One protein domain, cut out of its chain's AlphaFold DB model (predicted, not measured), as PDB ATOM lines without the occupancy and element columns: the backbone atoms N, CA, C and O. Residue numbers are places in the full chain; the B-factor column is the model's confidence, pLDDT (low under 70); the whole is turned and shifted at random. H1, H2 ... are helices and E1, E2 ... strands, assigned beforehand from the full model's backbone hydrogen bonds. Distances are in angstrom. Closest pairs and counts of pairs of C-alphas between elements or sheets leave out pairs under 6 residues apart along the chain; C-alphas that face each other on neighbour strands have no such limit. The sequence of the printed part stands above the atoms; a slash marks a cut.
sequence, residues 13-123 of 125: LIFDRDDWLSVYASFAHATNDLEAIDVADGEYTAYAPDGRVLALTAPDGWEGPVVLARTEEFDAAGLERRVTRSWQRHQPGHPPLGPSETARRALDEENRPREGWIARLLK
ATOM      1  N   LEU A  13      -9.975 111.505 -13.448       98.56
ATOM      2  CA  LEU A  13     -11.296 111.341 -14.044       98.56
ATOM      3  C   LEU A  13     -11.113 111.311 -15.561       98.56
ATOM      4  O   LEU A  13     -10.672 112.303 -16.145       98.56
ATOM      5  N   ILE A  14     -11.426 110.179 -16.184       98.44
ATOM      6  CA  ILE A  14     -11.237 109.940 -17.616       98.44
ATOM      7  C   ILE A  14     -12.604 109.738 -18.249       98.44
ATOM      8  O   ILE A  14     -13.387 108.898 -17.808       98.44
ATOM      9  N   PHE A  15     -12.888 110.551 -19.258       98.12
ATOM     10  CA  PHE A  15     -14.134 110.532 -20.005       98.12
ATOM     11  C   PHE A  15     -13.873 110.010 -21.407       98.12
ATOM     12  O   PHE A  15     -12.971 110.524 -22.068       98.12
ATOM     13  N   ASP A  16     -14.672 109.055 -21.869       96.12
ATOM     14  CA  ASP A  16     -14.702 108.685 -23.286       96.12
ATOM     15  C   ASP A  16     -15.479 109.720 -24.133       96.12
ATOM     16  O   ASP A  16     -15.939 110.764 -23.642       96.12
ATOM     17  N   ARG A  17     -15.642 109.435 -25.431       93.62
ATOM     18  CA  ARG A  17     -16.366 110.297 -26.384       93.62
ATOM     19  C   ARG A  17     -17.844 110.502 -26.043       93.62
ATOM     20  O   ARG A  17     -18.402 111.537 -26.408       93.62
ATOM     21  N   ASP A  18     -18.448 109.560 -25.326       92.69
ATOM     22  CA  ASP A  18     -19.845 109.595 -24.892       92.69
ATOM     23  C   ASP A  18     -20.007 110.130 -23.453       92.69
ATOM     24  O   ASP A  18     -21.109 110.093 -22.892       92.69
ATOM     25  N   ASP A  19     -18.922 110.654 -22.867       93.56
ATOM     26  CA  ASP A  19     -18.807 111.079 -21.471       93.56
ATOM     27  C   ASP A  19     -19.090 109.956 -20.453       93.56
ATOM     28  O   ASP A  19     -19.523 110.216 -19.320       93.56
ATOM     29  N   TRP A  20     -18.829 108.697 -20.812       94.38
ATOM     30  CA  TRP A  20     -18.698 107.644 -19.812       94.38
ATOM     31  C   TRP A  20     -17.494 107.952 -18.925       94.38
ATOM     32  O   TRP A  20     -16.409 108.238 -19.423       94.38
ATOM     33  N   LEU A  21     -17.694 107.916 -17.607       96.44
ATOM     34  CA  LEU A  21     -16.670 108.277 -16.633       96.44
ATOM     35  C   LEU A  21     -16.024 107.025 -16.037       96.44
ATOM     36  O   LEU A  21     -16.701 106.231 -15.384       96.44
ATOM     37  N   SER A  22     -14.704 106.937 -16.173       96.62
ATOM     38  CA  SER A  22     -13.832 106.049 -15.401       96.62
ATOM     39  C   SER A  22     -12.994 106.876 -14.424       96.62
ATOM     40  O   SER A  22     -12.479 107.941 -14.774       96.62
ATOM     41  N   VAL A  23     -12.863 106.411 -13.180       97.38
ATOM     42  CA  VAL A  23     -12.083 107.093 -12.135       97.38
ATOM     43  C   VAL A  23     -10.983 106.164 -11.651       97.38
ATOM     44  O   VAL A  23     -11.264 105.033 -11.276       97.38
ATOM     45  N   TYR A  24      -9.753 106.666 -11.605       97.38
ATOM     46  CA  TYR A  24      -8.584 105.911 -11.159       97.38
ATOM     47  C   TYR A  24      -7.921 106.610  -9.975       97.38
ATOM     48  O   TYR A  24      -7.792 107.832  -9.968       97.38
ATOM     49  N   ALA A  25      -7.465 105.838  -8.986       96.31
ATOM     50  CA  ALA A  25      -6.780 106.365  -7.801       96.31
ATOM     51  C   ALA A  25      -5.341 106.848  -8.077       96.31
ATOM     52  O   ALA A  25      -4.772 107.578  -7.266       96.31
ATOM     53  N   SER A  26      -4.734 106.418  -9.185       96.94
ATOM     54  CA  SER A  26      -3.384 106.817  -9.585       96.94
ATOM     55  C   SER A  26      -3.224 106.834 -11.100       96.94
ATOM     56  O   SER A  26      -3.946 106.144 -11.825       96.94
ATOM     57  N   PHE A  27      -2.227 107.581 -11.579       97.75
ATOM     58  CA  PHE A  27      -1.913 107.627 -13.006       97.75
ATOM     59  C   PHE A  27      -1.408 106.279 -13.505       97.75
ATOM     60  O   PHE A  27      -1.834 105.834 -14.561       97.75
ATOM     61  N   ALA A  28      -0.582 105.590 -12.711       97.31
ATOM     62  CA  ALA A  28      -0.087 104.262 -13.057       97.31
ATOM     63  C   ALA A  28      -1.218 103.239 -13.242       97.31
ATOM     64  O   ALA A  28      -1.110 102.358 -14.090       97.31
ATOM     65  N   HIS A  29      -2.302 103.340 -12.462       96.38
ATOM     66  CA  HIS A  29      -3.464 102.479 -12.667       96.38
ATOM     67  C   HIS A  29      -4.138 102.797 -14.008       96.38
ATOM     68  O   HIS A  29      -4.288 101.898 -14.828       96.38
ATOM     69  N   ALA A  30      -4.444 104.072 -14.269       97.19
ATOM     70  CA  ALA A  30      -5.059 104.494 -15.527       97.19
ATOM     71  C   ALA A  30      -4.238 104.073 -16.761       97.19
ATOM     72  O   ALA A  30      -4.781 103.506 -17.700       97.19
ATOM     73  N   THR A  31      -2.921 104.298 -16.758       97.50
ATOM     74  CA  THR A  31      -2.058 103.980 -17.910       97.50
ATOM     75  C   THR A  31      -1.884 102.483 -18.164       97.50
ATOM     76  O   THR A  31      -1.474 102.108 -19.255       97.50
ATOM     77  N   ASN A  32      -2.147 101.634 -17.166       96.19
ATOM     78  CA  ASN A  32      -2.102 100.177 -17.321       96.19
ATOM     79  C   ASN A  32      -3.442  99.586 -17.781       96.19
ATOM     80  O   ASN A  32      -3.454  98.463 -18.277       96.19
ATOM     81  N   ASP A  33      -4.546 100.299 -17.554       95.94
ATOM     82  CA  ASP A  33      -5.900  99.848 -17.889       95.94
ATOM     83  C   ASP A  33      -6.335 100.314 -19.288       95.94
ATOM     84  O   ASP A  33      -7.033  99.591 -19.992       95.94
ATOM     85  N   LEU A  34      -5.902 101.507 -19.709       96.19
ATOM     86  CA  LEU A  34      -6.278 102.093 -20.996       96.19
ATOM     87  C   LEU A  34      -5.475 101.532 -22.174       96.19
ATOM     88  O   LEU A  34      -4.260 101.339 -22.088       96.19
ATOM     89  N   GLU A  35      -6.144 101.373 -23.315       95.50
ATOM     90  CA  GLU A  35      -5.513 100.942 -24.560       95.50
ATOM     91  C   GLU A  35      -4.882 102.124 -25.313       95.50
ATOM     92  O   GLU A  35      -5.475 103.192 -25.481       95.50
ATOM     93  N   ALA A  36      -3.655 101.933 -25.804       96.44
ATOM     94  CA  ALA A  36      -2.918 102.978 -26.511       96.44
ATOM     95  C   ALA A  36      -3.553 103.377 -27.848       96.44
ATOM     96  O   ALA A  36      -3.421 104.532 -28.252       96.44
ATOM     97  N   ILE A  37      -4.264 102.459 -28.511       96.81
ATOM     98  CA  ILE A  37      -5.015 102.753 -29.737       96.81
ATOM     99  C   ILE A  37      -6.111 103.796 -29.486       96.81
ATOM    100  O   ILE A  37      -6.126 104.826 -30.155       96.81
ATOM    101  N   ASP A  38      -6.929 103.607 -28.452       96.69
ATOM    102  CA  ASP A  38      -8.016 104.528 -28.103       96.69
ATOM    103  C   ASP A  38      -7.471 105.894 -27.654       96.69
ATOM    104  O   ASP A  38      -7.999 106.957 -27.993       96.69
ATOM    105  N   VAL A  39      -6.351 105.893 -26.922       97.00
ATOM    106  CA  VAL A  39      -5.660 107.132 -26.542       97.00
ATOM    107  C   VAL A  39      -5.115 107.868 -27.771       97.00
ATOM    108  O   VAL A  39      -5.271 109.086 -27.871       97.00
ATOM    109  N   ALA A  40      -4.478 107.159 -28.705       96.31
ATOM    110  CA  ALA A  40      -3.915 107.747 -29.918       96.31
ATOM    111  C   ALA A  40      -4.991 108.321 -30.852       96.31
ATOM    112  O   ALA A  40      -4.768 109.359 -31.476       96.31
ATOM    113  N   ASP A  41      -6.160 107.684 -30.902       96.25
ATOM    114  CA  ASP A  41      -7.313 108.136 -31.683       96.25
ATOM    115  C   ASP A  41      -8.084 109.283 -30.998       96.25
ATOM    116  O   ASP A  41      -9.057 109.815 -31.542       96.25
ATOM    117  N   GLY A  42      -7.622 109.727 -29.823       95.12
ATOM    118  CA  GLY A  42      -8.187 110.861 -29.098       95.12
ATOM    119  C   GLY A  42      -9.555 110.556 -28.493       95.12
ATOM    120  O   GLY A  42     -10.381 111.461 -28.354       95.12
ATOM    121  N   GLU A  43      -9.816 109.296 -28.141       96.75
ATOM    122  CA  GLU A  43     -11.113 108.869 -27.608       96.75
ATOM    123  C   GLU A  43     -11.389 109.387 -26.195       96.75
ATOM    124  O   GLU A  43     -12.538 109.387 -25.747       96.75
ATOM    125  N   TYR A  44     -10.357 109.878 -25.506       97.44
ATOM    126  CA  TYR A  44     -10.435 110.235 -24.100       97.44
ATOM    127  C   TYR A  44     -10.138 111.704 -23.816       97.44
ATOM    128  O   TYR A  44      -9.307 112.355 -24.444       97.44
ATOM    129  N   THR A  45     -10.789 112.223 -22.777       98.12
ATOM    130  CA  THR A  45     -10.433 113.481 -22.115       98.12
ATOM    131  C   THR A  45     -10.194 113.215 -20.633       98.12
ATOM    132  O   THR A  45     -11.028 112.587 -19.984       98.12
ATOM    133  N   ALA A  46      -9.090 113.713 -20.074       98.50
ATOM    134  CA  ALA A  46      -8.693 113.423 -18.699       98.50
ATOM    135  C   ALA A  46      -8.565 114.692 -17.840       98.50
ATOM    136  O   ALA A  46      -8.056 115.721 -18.287       98.50
ATOM    137  N   TYR A  47      -9.001 114.596 -16.583       98.69
ATOM    138  CA  TYR A  47      -8.960 115.671 -15.594       98.69
ATOM    139  C   TYR A  47      -8.505 115.164 -14.226       98.69
ATOM    140  O   TYR A  47      -8.753 114.017 -13.857       98.69
ATOM    141  N   ALA A  48      -7.913 116.049 -13.430       98.25
ATOM    142  CA  ALA A  48      -7.830 115.876 -11.986       98.25
ATOM    143  C   ALA A  48      -9.126 116.384 -11.307       98.25
ATOM    144  O   ALA A  48      -9.823 117.230 -11.875       98.25
ATOM    145  N   PRO A  49      -9.450 115.933 -10.076       97.38
ATOM    146  CA  PRO A  49     -10.678 116.326  -9.371       97.38
ATOM    147  C   PRO A  49     -10.824 117.823  -9.088       97.38
ATOM    148  O   PRO A  49     -11.927 118.276  -8.783       97.38
ATOM    149  N   ASP A  50      -9.720 118.569  -9.134       95.94
ATOM    150  CA  ASP A  50      -9.700 120.014  -8.928       95.94
ATOM    151  C   ASP A  50     -10.077 120.801 -10.190       95.94
ATOM    152  O   ASP A  50     -10.353 121.986 -10.069       95.94
ATOM    153  N   GLY A  51     -10.135 120.175 -11.373       97.62
ATOM    154  CA  GLY A  51     -10.404 120.847 -12.650       97.62
ATOM    155  C   GLY A  51      -9.186 120.998 -13.559       97.62
ATOM    156  O   GLY A  51      -9.327 121.484 -14.681       97.62
ATOM    157  N   ARG A  52      -7.992 120.574 -13.127       98.44
ATOM    158  CA  ARG A  52      -6.801 120.574 -13.984       98.44
ATOM    159  C   ARG A  52      -6.947 119.566 -15.119       98.44
ATOM    160  O   ARG A  52      -7.321 118.420 -14.878       98.44
ATOM    161  N   VAL A  53      -6.588 119.973 -16.331       98.44
ATOM    162  CA  VAL A  53      -6.549 119.083 -17.497       98.44
ATOM    163  C   VAL A  53      -5.316 118.186 -17.398       98.44
ATOM    164  O   VAL A  53      -4.219 118.635 -17.044       98.44
ATOM    165  N   LEU A  54      -5.484 116.901 -17.691       98.62
ATOM    166  CA  LEU A  54      -4.387 115.941 -17.750       98.62
ATOM    167  C   LEU A  54      -4.073 115.612 -19.209       98.62
ATOM    168  O   LEU A  54      -4.974 115.391 -20.015       98.62
ATOM    169  N   ALA A  55      -2.786 115.565 -19.541       98.25
ATOM    170  CA  ALA A  55      -2.318 115.123 -20.844       98.25
ATOM    171  C   ALA A  55      -2.265 113.595 -20.848       98.25
ATOM    172  O   ALA A  55      -1.429 113.010 -20.160       98.25
ATOM    173  N   LEU A  56      -3.166 112.974 -21.605       97.81
ATOM    174  CA  LEU A  56      -3.226 111.535 -21.840       97.81
ATOM    175  C   LEU A  56      -2.761 111.272 -23.274       97.81
ATOM    176  O   LEU A  56      -3.369 111.770 -24.218       97.81
ATOM    177  N   THR A  57      -1.653 110.555 -23.438       97.88
ATOM    178  CA  THR A  57      -0.972 110.407 -24.734       97.88
ATOM    179  C   THR A  57      -0.452 108.993 -24.945       97.88
ATOM    180  O   THR A  57      -0.045 108.344 -23.985       97.88
ATOM    181  N   ALA A  58      -0.387 108.560 -26.204       97.25
ATOM    182  CA  ALA A  58       0.267 107.328 -26.641       97.25
ATOM    183  C   ALA A  58       1.463 107.698 -27.544       97.25
ATOM    184  O   ALA A  58       1.312 107.784 -28.765       97.25
ATOM    185  N   PRO A  59       2.635 108.026 -26.966       96.25
ATOM    186  CA  PRO A  59       3.758 108.606 -27.709       96.25
ATOM    187  C   PRO A  59       4.311 107.691 -28.809       96.25
ATOM    188  O   PRO A  59       4.756 108.196 -29.837       96.25
ATOM    189  N   ASP A  60       4.238 106.370 -28.620       95.12
ATOM    190  CA  ASP A  60       4.684 105.373 -29.603       95.12
ATOM    191  C   ASP A  60       3.523 104.838 -30.471       95.12
ATOM    192  O   ASP A  60       3.640 103.802 -31.127       95.12
ATOM    193  N   GLY A  61       2.388 105.544 -30.493       93.25
ATOM    194  CA  GLY A  61       1.208 105.176 -31.273       93.25
ATOM    195  C   GLY A  61       0.431 103.994 -30.686       93.25
ATOM    196  O   GLY A  61       0.406 103.783 -29.477       93.25
ATOM    197  N   TRP A  62      -0.231 103.230 -31.557       94.12
ATOM    198  CA  TRP A  62      -1.269 102.252 -31.193       94.12
ATOM    199  C   TRP A  62      -0.791 101.036 -30.385       94.12
ATOM    200  O   TRP A  62      -1.607 100.377 -29.752       94.12
ATOM    201  N   GLU A  63       0.510 100.739 -30.391       90.75
ATOM    202  CA  GLU A  63       1.100  99.584 -29.689       90.75
ATOM    203  C   GLU A  63       1.999 100.005 -28.508       90.75
ATOM    204  O   GLU A  63       2.682  99.178 -27.903       90.75
ATOM    205  N   GLY A  64       2.027 101.304 -28.201       90.12
ATOM    206  CA  GLY A  64       2.915 101.910 -27.215       90.12
ATOM    207  C   GLY A  64       2.389 101.910 -25.779       90.12
ATOM    208  O   GLY A  64       1.251 101.527 -25.517       90.12
ATOM    209  N   PRO A  65       3.193 102.392 -24.817       95.69
ATOM    210  CA  PRO A  65       2.693 102.694 -23.486       95.69
ATOM    211  C   PRO A  65       1.755 103.907 -23.521       95.69
ATOM    212  O   PRO A  65       1.991 104.876 -24.246       95.69
ATOM    213  N   VAL A  66       0.738 103.897 -22.663       97.94
ATOM    214  CA  VAL A  66      -0.042 105.096 -22.355       97.94
ATOM    215  C   VAL A  66       0.710 105.927 -21.319       97.94
ATOM    216  O   VAL A  66       1.257 105.408 -20.346       97.94
ATOM    217  N   VAL A  67       0.729 107.241 -21.513       98.00
ATOM    218  CA  VAL A  67       1.341 108.203 -20.597       98.00
ATOM    219  C   VAL A  67       0.281 109.193 -20.143       98.00
ATOM    220  O   VAL A  67      -0.425 109.769 -20.969       98.00
ATOM    221  N   LEU A  68       0.201 109.411 -18.830       98.25
ATOM    222  CA  LEU A  68      -0.665 110.411 -18.215       98.25
ATOM    223  C   LEU A  68       0.176 111.401 -17.406       98.25
ATOM    224  O   LEU A  68       0.958 111.003 -16.542       98.25
ATOM    225  N   ALA A  69       0.012 112.693 -17.674       97.88
ATOM    226  CA  ALA A  69       0.772 113.755 -17.024       97.88
ATOM    227  C   ALA A  69      -0.113 114.945 -16.636       97.88
ATOM    228  O   ALA A  69      -1.122 115.244 -17.274       97.88
ATOM    229  N   ARG A  70       0.288 115.668 -15.585       97.06
ATOM    230  CA  ARG A  70      -0.351 116.941 -15.225       97.06
ATOM    231  C   ARG A  70       0.045 118.021 -16.217       97.06
ATOM    232  O   ARG A  70       1.215 118.131 -16.570       97.06
ATOM    233  N   THR A  71      -0.912 118.871 -16.560       97.69
ATOM    234  CA  THR A  71      -0.644 120.111 -17.288       97.69
ATOM    235  C   THR A  71      -0.752 121.319 -16.351       97.69
ATOM    236  O   THR A  71      -1.034 121.189 -15.150       97.69
ATOM    237  N   GLU A  72      -0.506 122.504 -16.899       97.06
ATOM    238  CA  GLU A  72      -0.821 123.782 -16.253       97.06
ATOM    239  C   GLU A  72      -2.222 124.293 -16.635       97.06
ATOM    240  O   GLU A  72      -2.684 125.291 -16.087       97.06
ATOM    241  N   GLU A  73      -2.911 123.607 -17.552       98.25
ATOM    242  CA  GLU A  73      -4.239 123.978 -18.023       98.25
ATOM    243  C   GLU A  73      -5.322 123.581 -17.013       98.25
ATOM    244  O   GLU A  73      -5.249 122.555 -16.327       98.25
ATOM    245  N   PHE A  74      -6.351 124.421 -16.925       98.25
ATOM    246  CA  PHE A  74      -7.433 124.280 -15.969       98.25
ATOM    247  C   PHE A  74      -8.776 124.576 -16.636       98.25
ATOM    248  O   PHE A  74      -8.975 125.664 -17.175       98.25
ATOM    249  N   ASP A  75      -9.707 123.629 -16.554       98.31
ATOM    250  CA  ASP A  75     -11.072 123.759 -17.068       98.31
ATOM    251  C   ASP A  75     -12.069 123.087 -16.109       98.31
ATOM    252  O   ASP A  75     -12.690 122.062 -16.396       98.31
ATOM    253  N   ALA A  76     -12.237 123.694 -14.930       97.88
ATOM    254  CA  ALA A  76     -13.214 123.239 -13.939       97.88
ATOM    255  C   ALA A  76     -14.648 123.223 -14.494       97.88
ATOM    256  O   ALA A  76     -15.411 122.302 -14.217       97.88
ATOM    257  N   ALA A  77     -15.011 124.203 -15.328       98.00
ATOM    258  CA  ALA A  77     -16.345 124.268 -15.911       98.00
ATOM    259  C   ALA A  77     -16.588 123.122 -16.911       98.00
ATOM    260  O   ALA A  77     -17.691 122.576 -16.972       98.00
ATOM    261  N   GLY A  78     -15.586 122.750 -17.710       97.69
ATOM    262  CA  GLY A  78     -15.633 121.577 -18.582       97.69
ATOM    263  C   GLY A  78     -15.756 120.284 -17.803       97.69
ATOM    264  O   GLY A  78     -16.630 119.475 -18.122       97.69
ATOM    265  N   LEU A  79     -14.967 120.133 -16.741       98.25
ATOM    266  CA  LEU A  79     -15.065 118.990 -15.842       98.25
ATOM    267  C   LEU A  79     -16.476 118.852 -15.250       98.25
ATOM    268  O   LEU A  79     -17.089 117.792 -15.367       98.25
ATOM    269  N   GLU A  80     -17.032 119.923 -14.680       97.19
ATOM    270  CA  GLU A  80     -18.386 119.920 -14.111       97.19
ATOM    271  C   GLU A  80     -19.455 119.531 -15.141       97.19
ATOM    272  O   GLU A  80     -20.346 118.726 -14.844       97.19
ATOM    273  N   ARG A  81     -19.357 120.053 -16.374       96.56
ATOM    274  CA  ARG A  81     -20.278 119.692 -17.465       96.56
ATOM    275  C   ARG A  81     -20.204 118.202 -17.792       96.56
ATOM    276  O   ARG A  81     -21.247 117.571 -17.961       96.56
ATOM    277  N   ARG A  82     -19.001 117.633 -17.886       97.19
ATOM    278  CA  ARG A  82     -18.805 116.209 -18.208       97.19
ATOM    279  C   ARG A  82     -19.281 115.295 -17.084       97.19
ATOM    280  O   ARG A  82     -20.045 114.373 -17.352       97.19
ATOM    281  N   VAL A  83     -18.943 115.611 -15.832       96.31
ATOM    282  CA  VAL A  83     -19.454 114.891 -14.650       96.31
ATOM    283  C   VAL A  83     -20.979 114.909 -14.626       96.31
ATOM    284  O   VAL A  83     -21.605 113.865 -14.463       96.31
ATOM    285  N   THR A  84     -21.592 116.071 -14.860       94.38
ATOM    286  CA  THR A  84     -23.054 116.200 -14.879       94.38
ATOM    287  C   THR A  84     -23.686 115.341 -15.975       94.38
ATOM    288  O   THR A  84     -24.667 114.647 -15.707       94.38
ATOM    289  N   ARG A  85     -23.128 115.349 -17.195       93.69
ATOM    290  CA  ARG A  85     -23.620 114.518 -18.310       93.69
ATOM    291  C   ARG A  85     -23.508 113.029 -17.996       93.69
ATOM    292  O   ARG A  85     -24.493 112.303 -18.138       93.69
ATOM    293  N   SER A  86     -22.351 112.599 -17.497       93.50
ATOM    294  CA  SER A  86     -22.126 111.216 -17.074       93.50
ATOM    295  C   SER A  86     -23.121 110.796 -15.987       93.50
ATOM    296  O   SER A  86     -23.769 109.754 -16.085       93.50
ATOM    297  N   TRP A  87     -23.325 111.648 -14.980       90.56
ATOM    298  CA  TRP A  87     -24.246 111.386 -13.878       90.56
ATOM    299  C   TRP A  87     -25.693 111.243 -14.345       90.56
ATOM    300  O   TRP A  87     -26.364 110.282 -13.981       90.56
ATOM    301  N   GLN A  88     -26.181 112.168 -15.174       89.25
ATOM    302  CA  GLN A  88     -27.555 112.134 -15.685       89.25
ATOM    303  C   GLN A  88     -27.862 110.847 -16.457       89.25
ATOM    304  O   GLN A  88     -28.990 110.356 -16.400       89.25
ATOM    305  N   ARG A  89     -26.861 110.290 -17.149       87.44
ATOM    306  CA  ARG A  89     -26.991 109.038 -17.896       87.44
ATOM    307  C   ARG A  89     -27.092 107.813 -16.983       87.44
ATOM    308  O   ARG A  89     -27.880 106.917 -17.270       87.44
ATOM    309  N   HIS A  90     -26.326 107.778 -15.893       83.62
ATOM    310  CA  HIS A  90     -26.195 106.591 -15.036       83.62
ATOM    311  C   HIS A  90     -27.050 106.626 -13.764       83.62
ATOM    312  O   HIS A  90     -27.340 105.578 -13.193       83.62
ATOM    313  N   GLN A  91     -27.457 107.813 -13.311       82.69
ATOM    314  CA  GLN A  91     -28.220 108.041 -12.080       82.69
ATOM    315  C   GLN A  91     -29.393 109.011 -12.329       82.69
ATOM    316  O   GLN A  91     -29.462 110.089 -11.725       82.69
ATOM    317  N   PRO A  92     -30.331 108.669 -13.235       81.38
ATOM    318  CA  PRO A  92     -31.428 109.560 -13.588       81.38
ATOM    319  C   PRO A  92     -32.284 109.903 -12.361       81.38
ATOM    320  O   PRO A  92     -32.650 109.036 -11.570       81.38
ATOM    321  N   GLY A  93     -32.613 111.187 -12.207       81.69
ATOM    322  CA  GLY A  93     -33.446 111.686 -11.105       81.69
ATOM    323  C   GLY A  93     -32.697 112.009  -9.808       81.69
ATOM    324  O   GLY A  93     -33.296 112.589  -8.904       81.69
ATOM    325  N   HIS A  94     -31.398 111.713  -9.718       83.50
ATOM    326  CA  HIS A  94     -30.553 112.154  -8.607       83.50
ATOM    327  C   HIS A  94     -29.788 113.433  -8.976       83.50
ATOM    328  O   HIS A  94     -29.302 113.539 -10.104       83.50
ATOM    329  N   PRO A  95     -29.635 114.400  -8.049       86.06
ATOM    330  CA  PRO A  95     -28.813 115.576  -8.307       86.06
ATOM    331  C   PRO A  95     -27.355 115.152  -8.551       86.06
ATOM    332  O   PRO A  95     -26.871 114.253  -7.853       86.06
ATOM    333  N   PRO A  96     -26.661 115.767  -9.524       85.56
ATOM    334  CA  PRO A  96     -25.263 115.462  -9.783       85.56
ATOM    335  C   PRO A  96     -24.397 115.862  -8.590       85.56
ATOM    336  O   PRO A  96     -24.654 116.861  -7.914       85.56
ATOM    337  N   LEU A  97     -23.368 115.061  -8.341       91.19
ATOM    338  CA  LEU A  97     -22.316 115.380  -7.388       91.19
ATOM    339  C   LEU A  97     -21.254 116.265  -8.054       91.19
ATOM    340  O   LEU A  97     -21.091 116.248  -9.275       91.19
ATOM    341  N   GLY A  98     -20.502 117.014  -7.245       93.81
ATOM    342  CA  GLY A  98     -19.305 117.701  -7.721       93.81
ATOM    343  C   GLY A  98     -18.230 116.701  -8.175       93.81
ATOM    344  O   GLY A  98     -18.313 115.509  -7.852       93.81
ATOM    345  N   PRO A  99     -17.198 117.142  -8.917       96.19
ATOM    346  CA  PRO A  99     -16.167 116.238  -9.430       96.19
ATOM    347  C   PRO A  99     -15.435 115.461  -8.329       96.19
ATOM    348  O   PRO A  99     -15.233 114.256  -8.449       96.19
ATOM    349  N   SER A 100     -15.102 116.127  -7.221       95.81
ATOM    350  CA  SER A 100     -14.412 115.495  -6.093       95.81
ATOM    351  C   SER A 100     -15.300 114.496  -5.340       95.81
ATOM    352  O   SER A 100     -14.844 113.400  -5.011       95.81
ATOM    353  N   GLU A 101     -16.574 114.813  -5.087       94.25
ATOM    354  CA  GLU A 101     -17.502 113.846  -4.487       94.25
ATOM    355  C   GLU A 101     -17.771 112.656  -5.413       94.25
ATOM    356  O   GLU A 101     -17.862 111.523  -4.939       94.25
ATOM    357  N   THR A 102     -17.858 112.899  -6.723       94.50
ATOM    358  CA  THR A 102     -18.033 111.849  -7.736       94.50
ATOM    359  C   THR A 102     -16.837 110.905  -7.745       94.50
ATOM    360  O   THR A 102     -17.019 109.693  -7.649       94.50
ATOM    361  N   ALA A 103     -15.617 111.448  -7.786       95.50
ATOM    362  CA  ALA A 103     -14.395 110.656  -7.749       95.50
ATOM    363  C   ALA A 103     -14.298 109.825  -6.466       95.50
ATOM    364  O   ALA A 103     -14.049 108.624  -6.531       95.50
ATOM    365  N   ARG A 104     -14.572 110.430  -5.301       94.62
ATOM    366  CA  ARG A 104     -14.556 109.706  -4.020       94.62
ATOM    367  C   ARG A 104     -15.538 108.545  -4.035       94.62
ATOM    368  O   ARG A 104     -15.170 107.432  -3.690       94.62
ATOM    369  N   ARG A 105     -16.769 108.798  -4.481       91.94
ATOM    370  CA  ARG A 105     -17.795 107.762  -4.565       91.94
ATOM    371  C   ARG A 105     -17.370 106.610  -5.478       91.94
ATOM    372  O   ARG A 105     -17.555 105.463  -5.091       91.94
ATOM    373  N   ALA A 106     -16.821 106.907  -6.655       92.31
ATOM    374  CA  ALA A 106     -16.376 105.882  -7.597       92.31
ATOM    375  C   ALA A 106     -15.254 105.015  -7.002       92.31
ATOM    376  O   ALA A 106     -15.337 103.789  -7.044       92.31
ATOM    377  N   LEU A 107     -14.261 105.642  -6.360       92.62
ATOM    378  CA  LEU A 107     -13.171 104.928  -5.690       92.62
ATOM    379  C   LEU A 107     -13.666 104.104  -4.492       92.62
ATOM    380  O   LEU A 107     -13.206 102.984  -4.279       92.62
ATOM    381  N   ASP A 108     -14.615 104.621  -3.713       91.25
ATOM    382  CA  ASP A 108     -15.224 103.876  -2.609       91.25
ATOM    383  C   ASP A 108     -16.004 102.655  -3.123       91.25
ATOM    384  O   ASP A 108     -15.983 101.597  -2.496       91.25
ATOM    385  N   GLU A 109     -16.709 102.783  -4.253       87.06
ATOM    386  CA  GLU A 109     -17.439 101.684  -4.891       87.06
ATOM    387  C   GLU A 109     -16.491 100.610  -5.448       87.06
ATOM    388  O   GLU A 109     -16.765  99.423  -5.267       87.06
ATOM    389  N   GLU A 110     -15.363 101.002  -6.045       82.88
ATOM    390  CA  GLU A 110     -14.315 100.086  -6.514       82.88
ATOM    391  C   GLU A 110     -13.656  99.314  -5.357       82.88
ATOM    392  O   GLU A 110     -13.451  98.101  -5.447       82.88
ATOM    393  N   ASN A 111     -13.378  99.996  -4.242       77.50
ATOM    394  CA  ASN A 111     -12.722  99.416  -3.067       77.50
ATOM    395  C   ASN A 111     -13.652  98.583  -2.175       77.50
ATOM    396  O   ASN A 111     -13.183  97.919  -1.242       77.50
ATOM    397  N   ARG A 112     -14.969  98.590  -2.416       72.19
ATOM    398  CA  ARG A 112     -15.880  97.727  -1.660       72.19
ATOM    399  C   ARG A 112     -15.524  96.264  -1.928       72.19
ATOM    400  O   ARG A 112     -15.481  95.843  -3.088       72.19
ATOM    401  N   PRO A 113     -15.330  95.445  -0.875       59.06
ATOM    402  CA  PRO A 113     -15.202  94.009  -1.047       59.06
ATOM    403  C   PRO A 113     -16.389  93.524  -1.874       59.06
ATOM    404  O   PRO A 113     -17.533  93.843  -1.557       59.06
ATOM    405  N   ARG A 114     -16.144  92.755  -2.939       57.25
ATOM    406  CA  ARG A 114     -17.223  92.095  -3.685       57.25
ATOM    407  C   ARG A 114     -17.877  91.070  -2.753       57.25
ATOM    408  O   ARG A 114     -17.505  89.897  -2.761       57.25
ATOM    409  N   GLU A 115     -18.834  91.502  -1.931       49.78
ATOM    410  CA  GLU A 115     -19.481  90.703  -0.874       49.78
ATOM    411  C   GLU A 115     -20.066  89.381  -1.419       49.78
ATOM    412  O   GLU A 115     -20.127  88.371  -0.717       49.78
ATOM    413  N   GLY A 116     -20.390  89.329  -2.716       50.16
ATOM    414  CA  GLY A 116     -20.866  88.125  -3.402       50.16
ATOM    415  C   GLY A 116     -19.812  87.051  -3.717       50.16
ATOM    416  O   GLY A 116     -20.193  85.924  -4.040       50.16
ATOM    417  N   TRP A 117     -18.509  87.345  -3.642       51.31
ATOM    418  CA  TRP A 117     -17.444  86.370  -3.941       51.31
ATOM    419  C   TRP A 117     -17.015  85.587  -2.694       51.31
ATOM    420  O   TRP A 117     -16.904  84.361  -2.740       51.31
ATOM    421  N   ILE A 118     -16.908  86.265  -1.546       53.66
ATOM    422  CA  ILE A 118     -16.588  85.633  -0.254       53.66
ATOM    423  C   ILE A 118     -17.739  84.716   0.201       53.66
ATOM    424  O   ILE A 118     -17.501  83.594   0.649       53.66
ATOM    425  N   ALA A 119     -18.997  85.115  -0.023       49.66
ATOM    426  CA  ALA A 119     -20.163  84.282   0.283       49.66
ATOM    427  C   ALA A 119     -20.246  82.990  -0.560       49.66
ATOM    428  O   ALA A 119     -20.858  82.010  -0.129       49.66
ATOM    429  N   ARG A 120     -19.637  82.960  -1.756       50.72
ATOM    430  CA  ARG A 120     -19.573  81.762  -2.614       50.72
ATOM    431  C   ARG A 120     -18.427  80.823  -2.236       50.72
ATOM    432  O   ARG A 120     -18.574  79.617  -2.408       50.72
ATOM    433  N   LEU A 121     -17.333  81.348  -1.685       51.59
ATOM    434  CA  LEU A 121     -16.213  80.549  -1.178       51.59
ATOM    435  C   LEU A 121     -16.538  79.871   0.161       51.59
ATOM    436  O   LEU A 121     -16.208  78.705   0.344       51.59
ATOM    437  N   LEU A 122     -17.274  80.543   1.052       51.53
ATOM    438  CA  LEU A 122     -17.643  79.996   2.368       51.53
ATOM    439  C   LEU A 122     -18.828  79.010   2.348       51.53
ATOM    440  O   LEU A 122     -19.104  78.373   3.356       51.53
ATOM    441  N   LYS A 123     -19.525  78.852   1.215       49.66
ATOM    442  CA  LYS A 123     -20.580  77.831   1.022       49.66
ATOM    443  C   LYS A 123     -20.078  76.541   0.360       49.66
ATOM    444  O   LYS A 123     -20.885  75.694  -0.018       49.66
TER     445      LYS A 123
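This is residues 13 to 123 of the 125 residues of an uncharacterized protein of Streptomyces sp. SID4985 (UniProt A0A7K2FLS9). A strongly twisted sheet of five strands curls round the short helix H1 on one face, while the longer helices H3 and H4 cover the other face and cross its strands, making three layers, with helices on both faces of a sheet. From the end of H4 a tail, residues 111 to 123 with H5 in it, sticks out free of this body. The printed part has 111 residues, with elements in the order E1 E2 H1 H2 E3 E4 E5 H3 H4 H5; the sheet's order is E2 - E1 - E3 - E4 - E5, all antiparallel, and the class is mixed, helices and strands. The whole is only just compact, close to loose, with a radius of gyration of the C-alphas of 15.7 A and spans of 49 by 35 by 22 A.

Find C-alpha 13 at (-11.296, 111.341, -14.044); there E1 begins and runs to residue 15. E2 follows at residues 21 to 24, then H1 at 27 to 33, H2 at 36 to 40 and E3 at 45 to 47. E4, residues 52 to 57, is 15.9 A long; E5, residues 67 to 74, is 18.9 A long and bends by 58 degrees at residue 71. H3 runs 21.1 A from C-alpha 76 at (-13.214, 123.239, -13.939) to residue 90. H4, residues 99 to 111, is 18.3 A long, and H5, residues 115 to 121, ends at (-16.213, 80.549, -1.178).

Start at E1: N 14 and O 22 of E2 are 2.8 A apart, and N 13 and O 47 of E3 also 2.8 A, within hydrogen-bond range. E3, E4 and E5 form a meander, each strand the antiparallel neighbour of the one before; look at N 54 and O 46, 2.9 A, and N 55 and O 69, 2.8 A. E2, H1, H2 and E3 make a split strand-helix-strand unit, two strands running the same way with E1 between them, and its crossover is right-handed. The closest C-alphas of H1 and E5 are Phe 27 and Leu 68, 6.0 A. H2 only grazes the sheet with its residues 36 to 40. H3 runs across the strands at a height over the sheet of 9.9 A, and H4 across them at 8.1 A. H3 and H4 touch at Val 83 and Pro 99, their closest C-alphas, 6.3 A, with residues 79 to 83 and 99 to 102 alone, at a steep tilt of 48 degrees, the same way. In H1, H2, H3 and H4 every O i to N i+4 pair is within hydrogen-bond range; in H5 1 of 3 is, beside 2 of 4 O i to N i+3 pairs.

The two C-alphas farthest apart, Glu 72 and Lys 123, are 52.9 A apart. The printed part has no cut and no long link. Mean pLDDT of the printed part is 90.3; residues 113 to 123 are under 70.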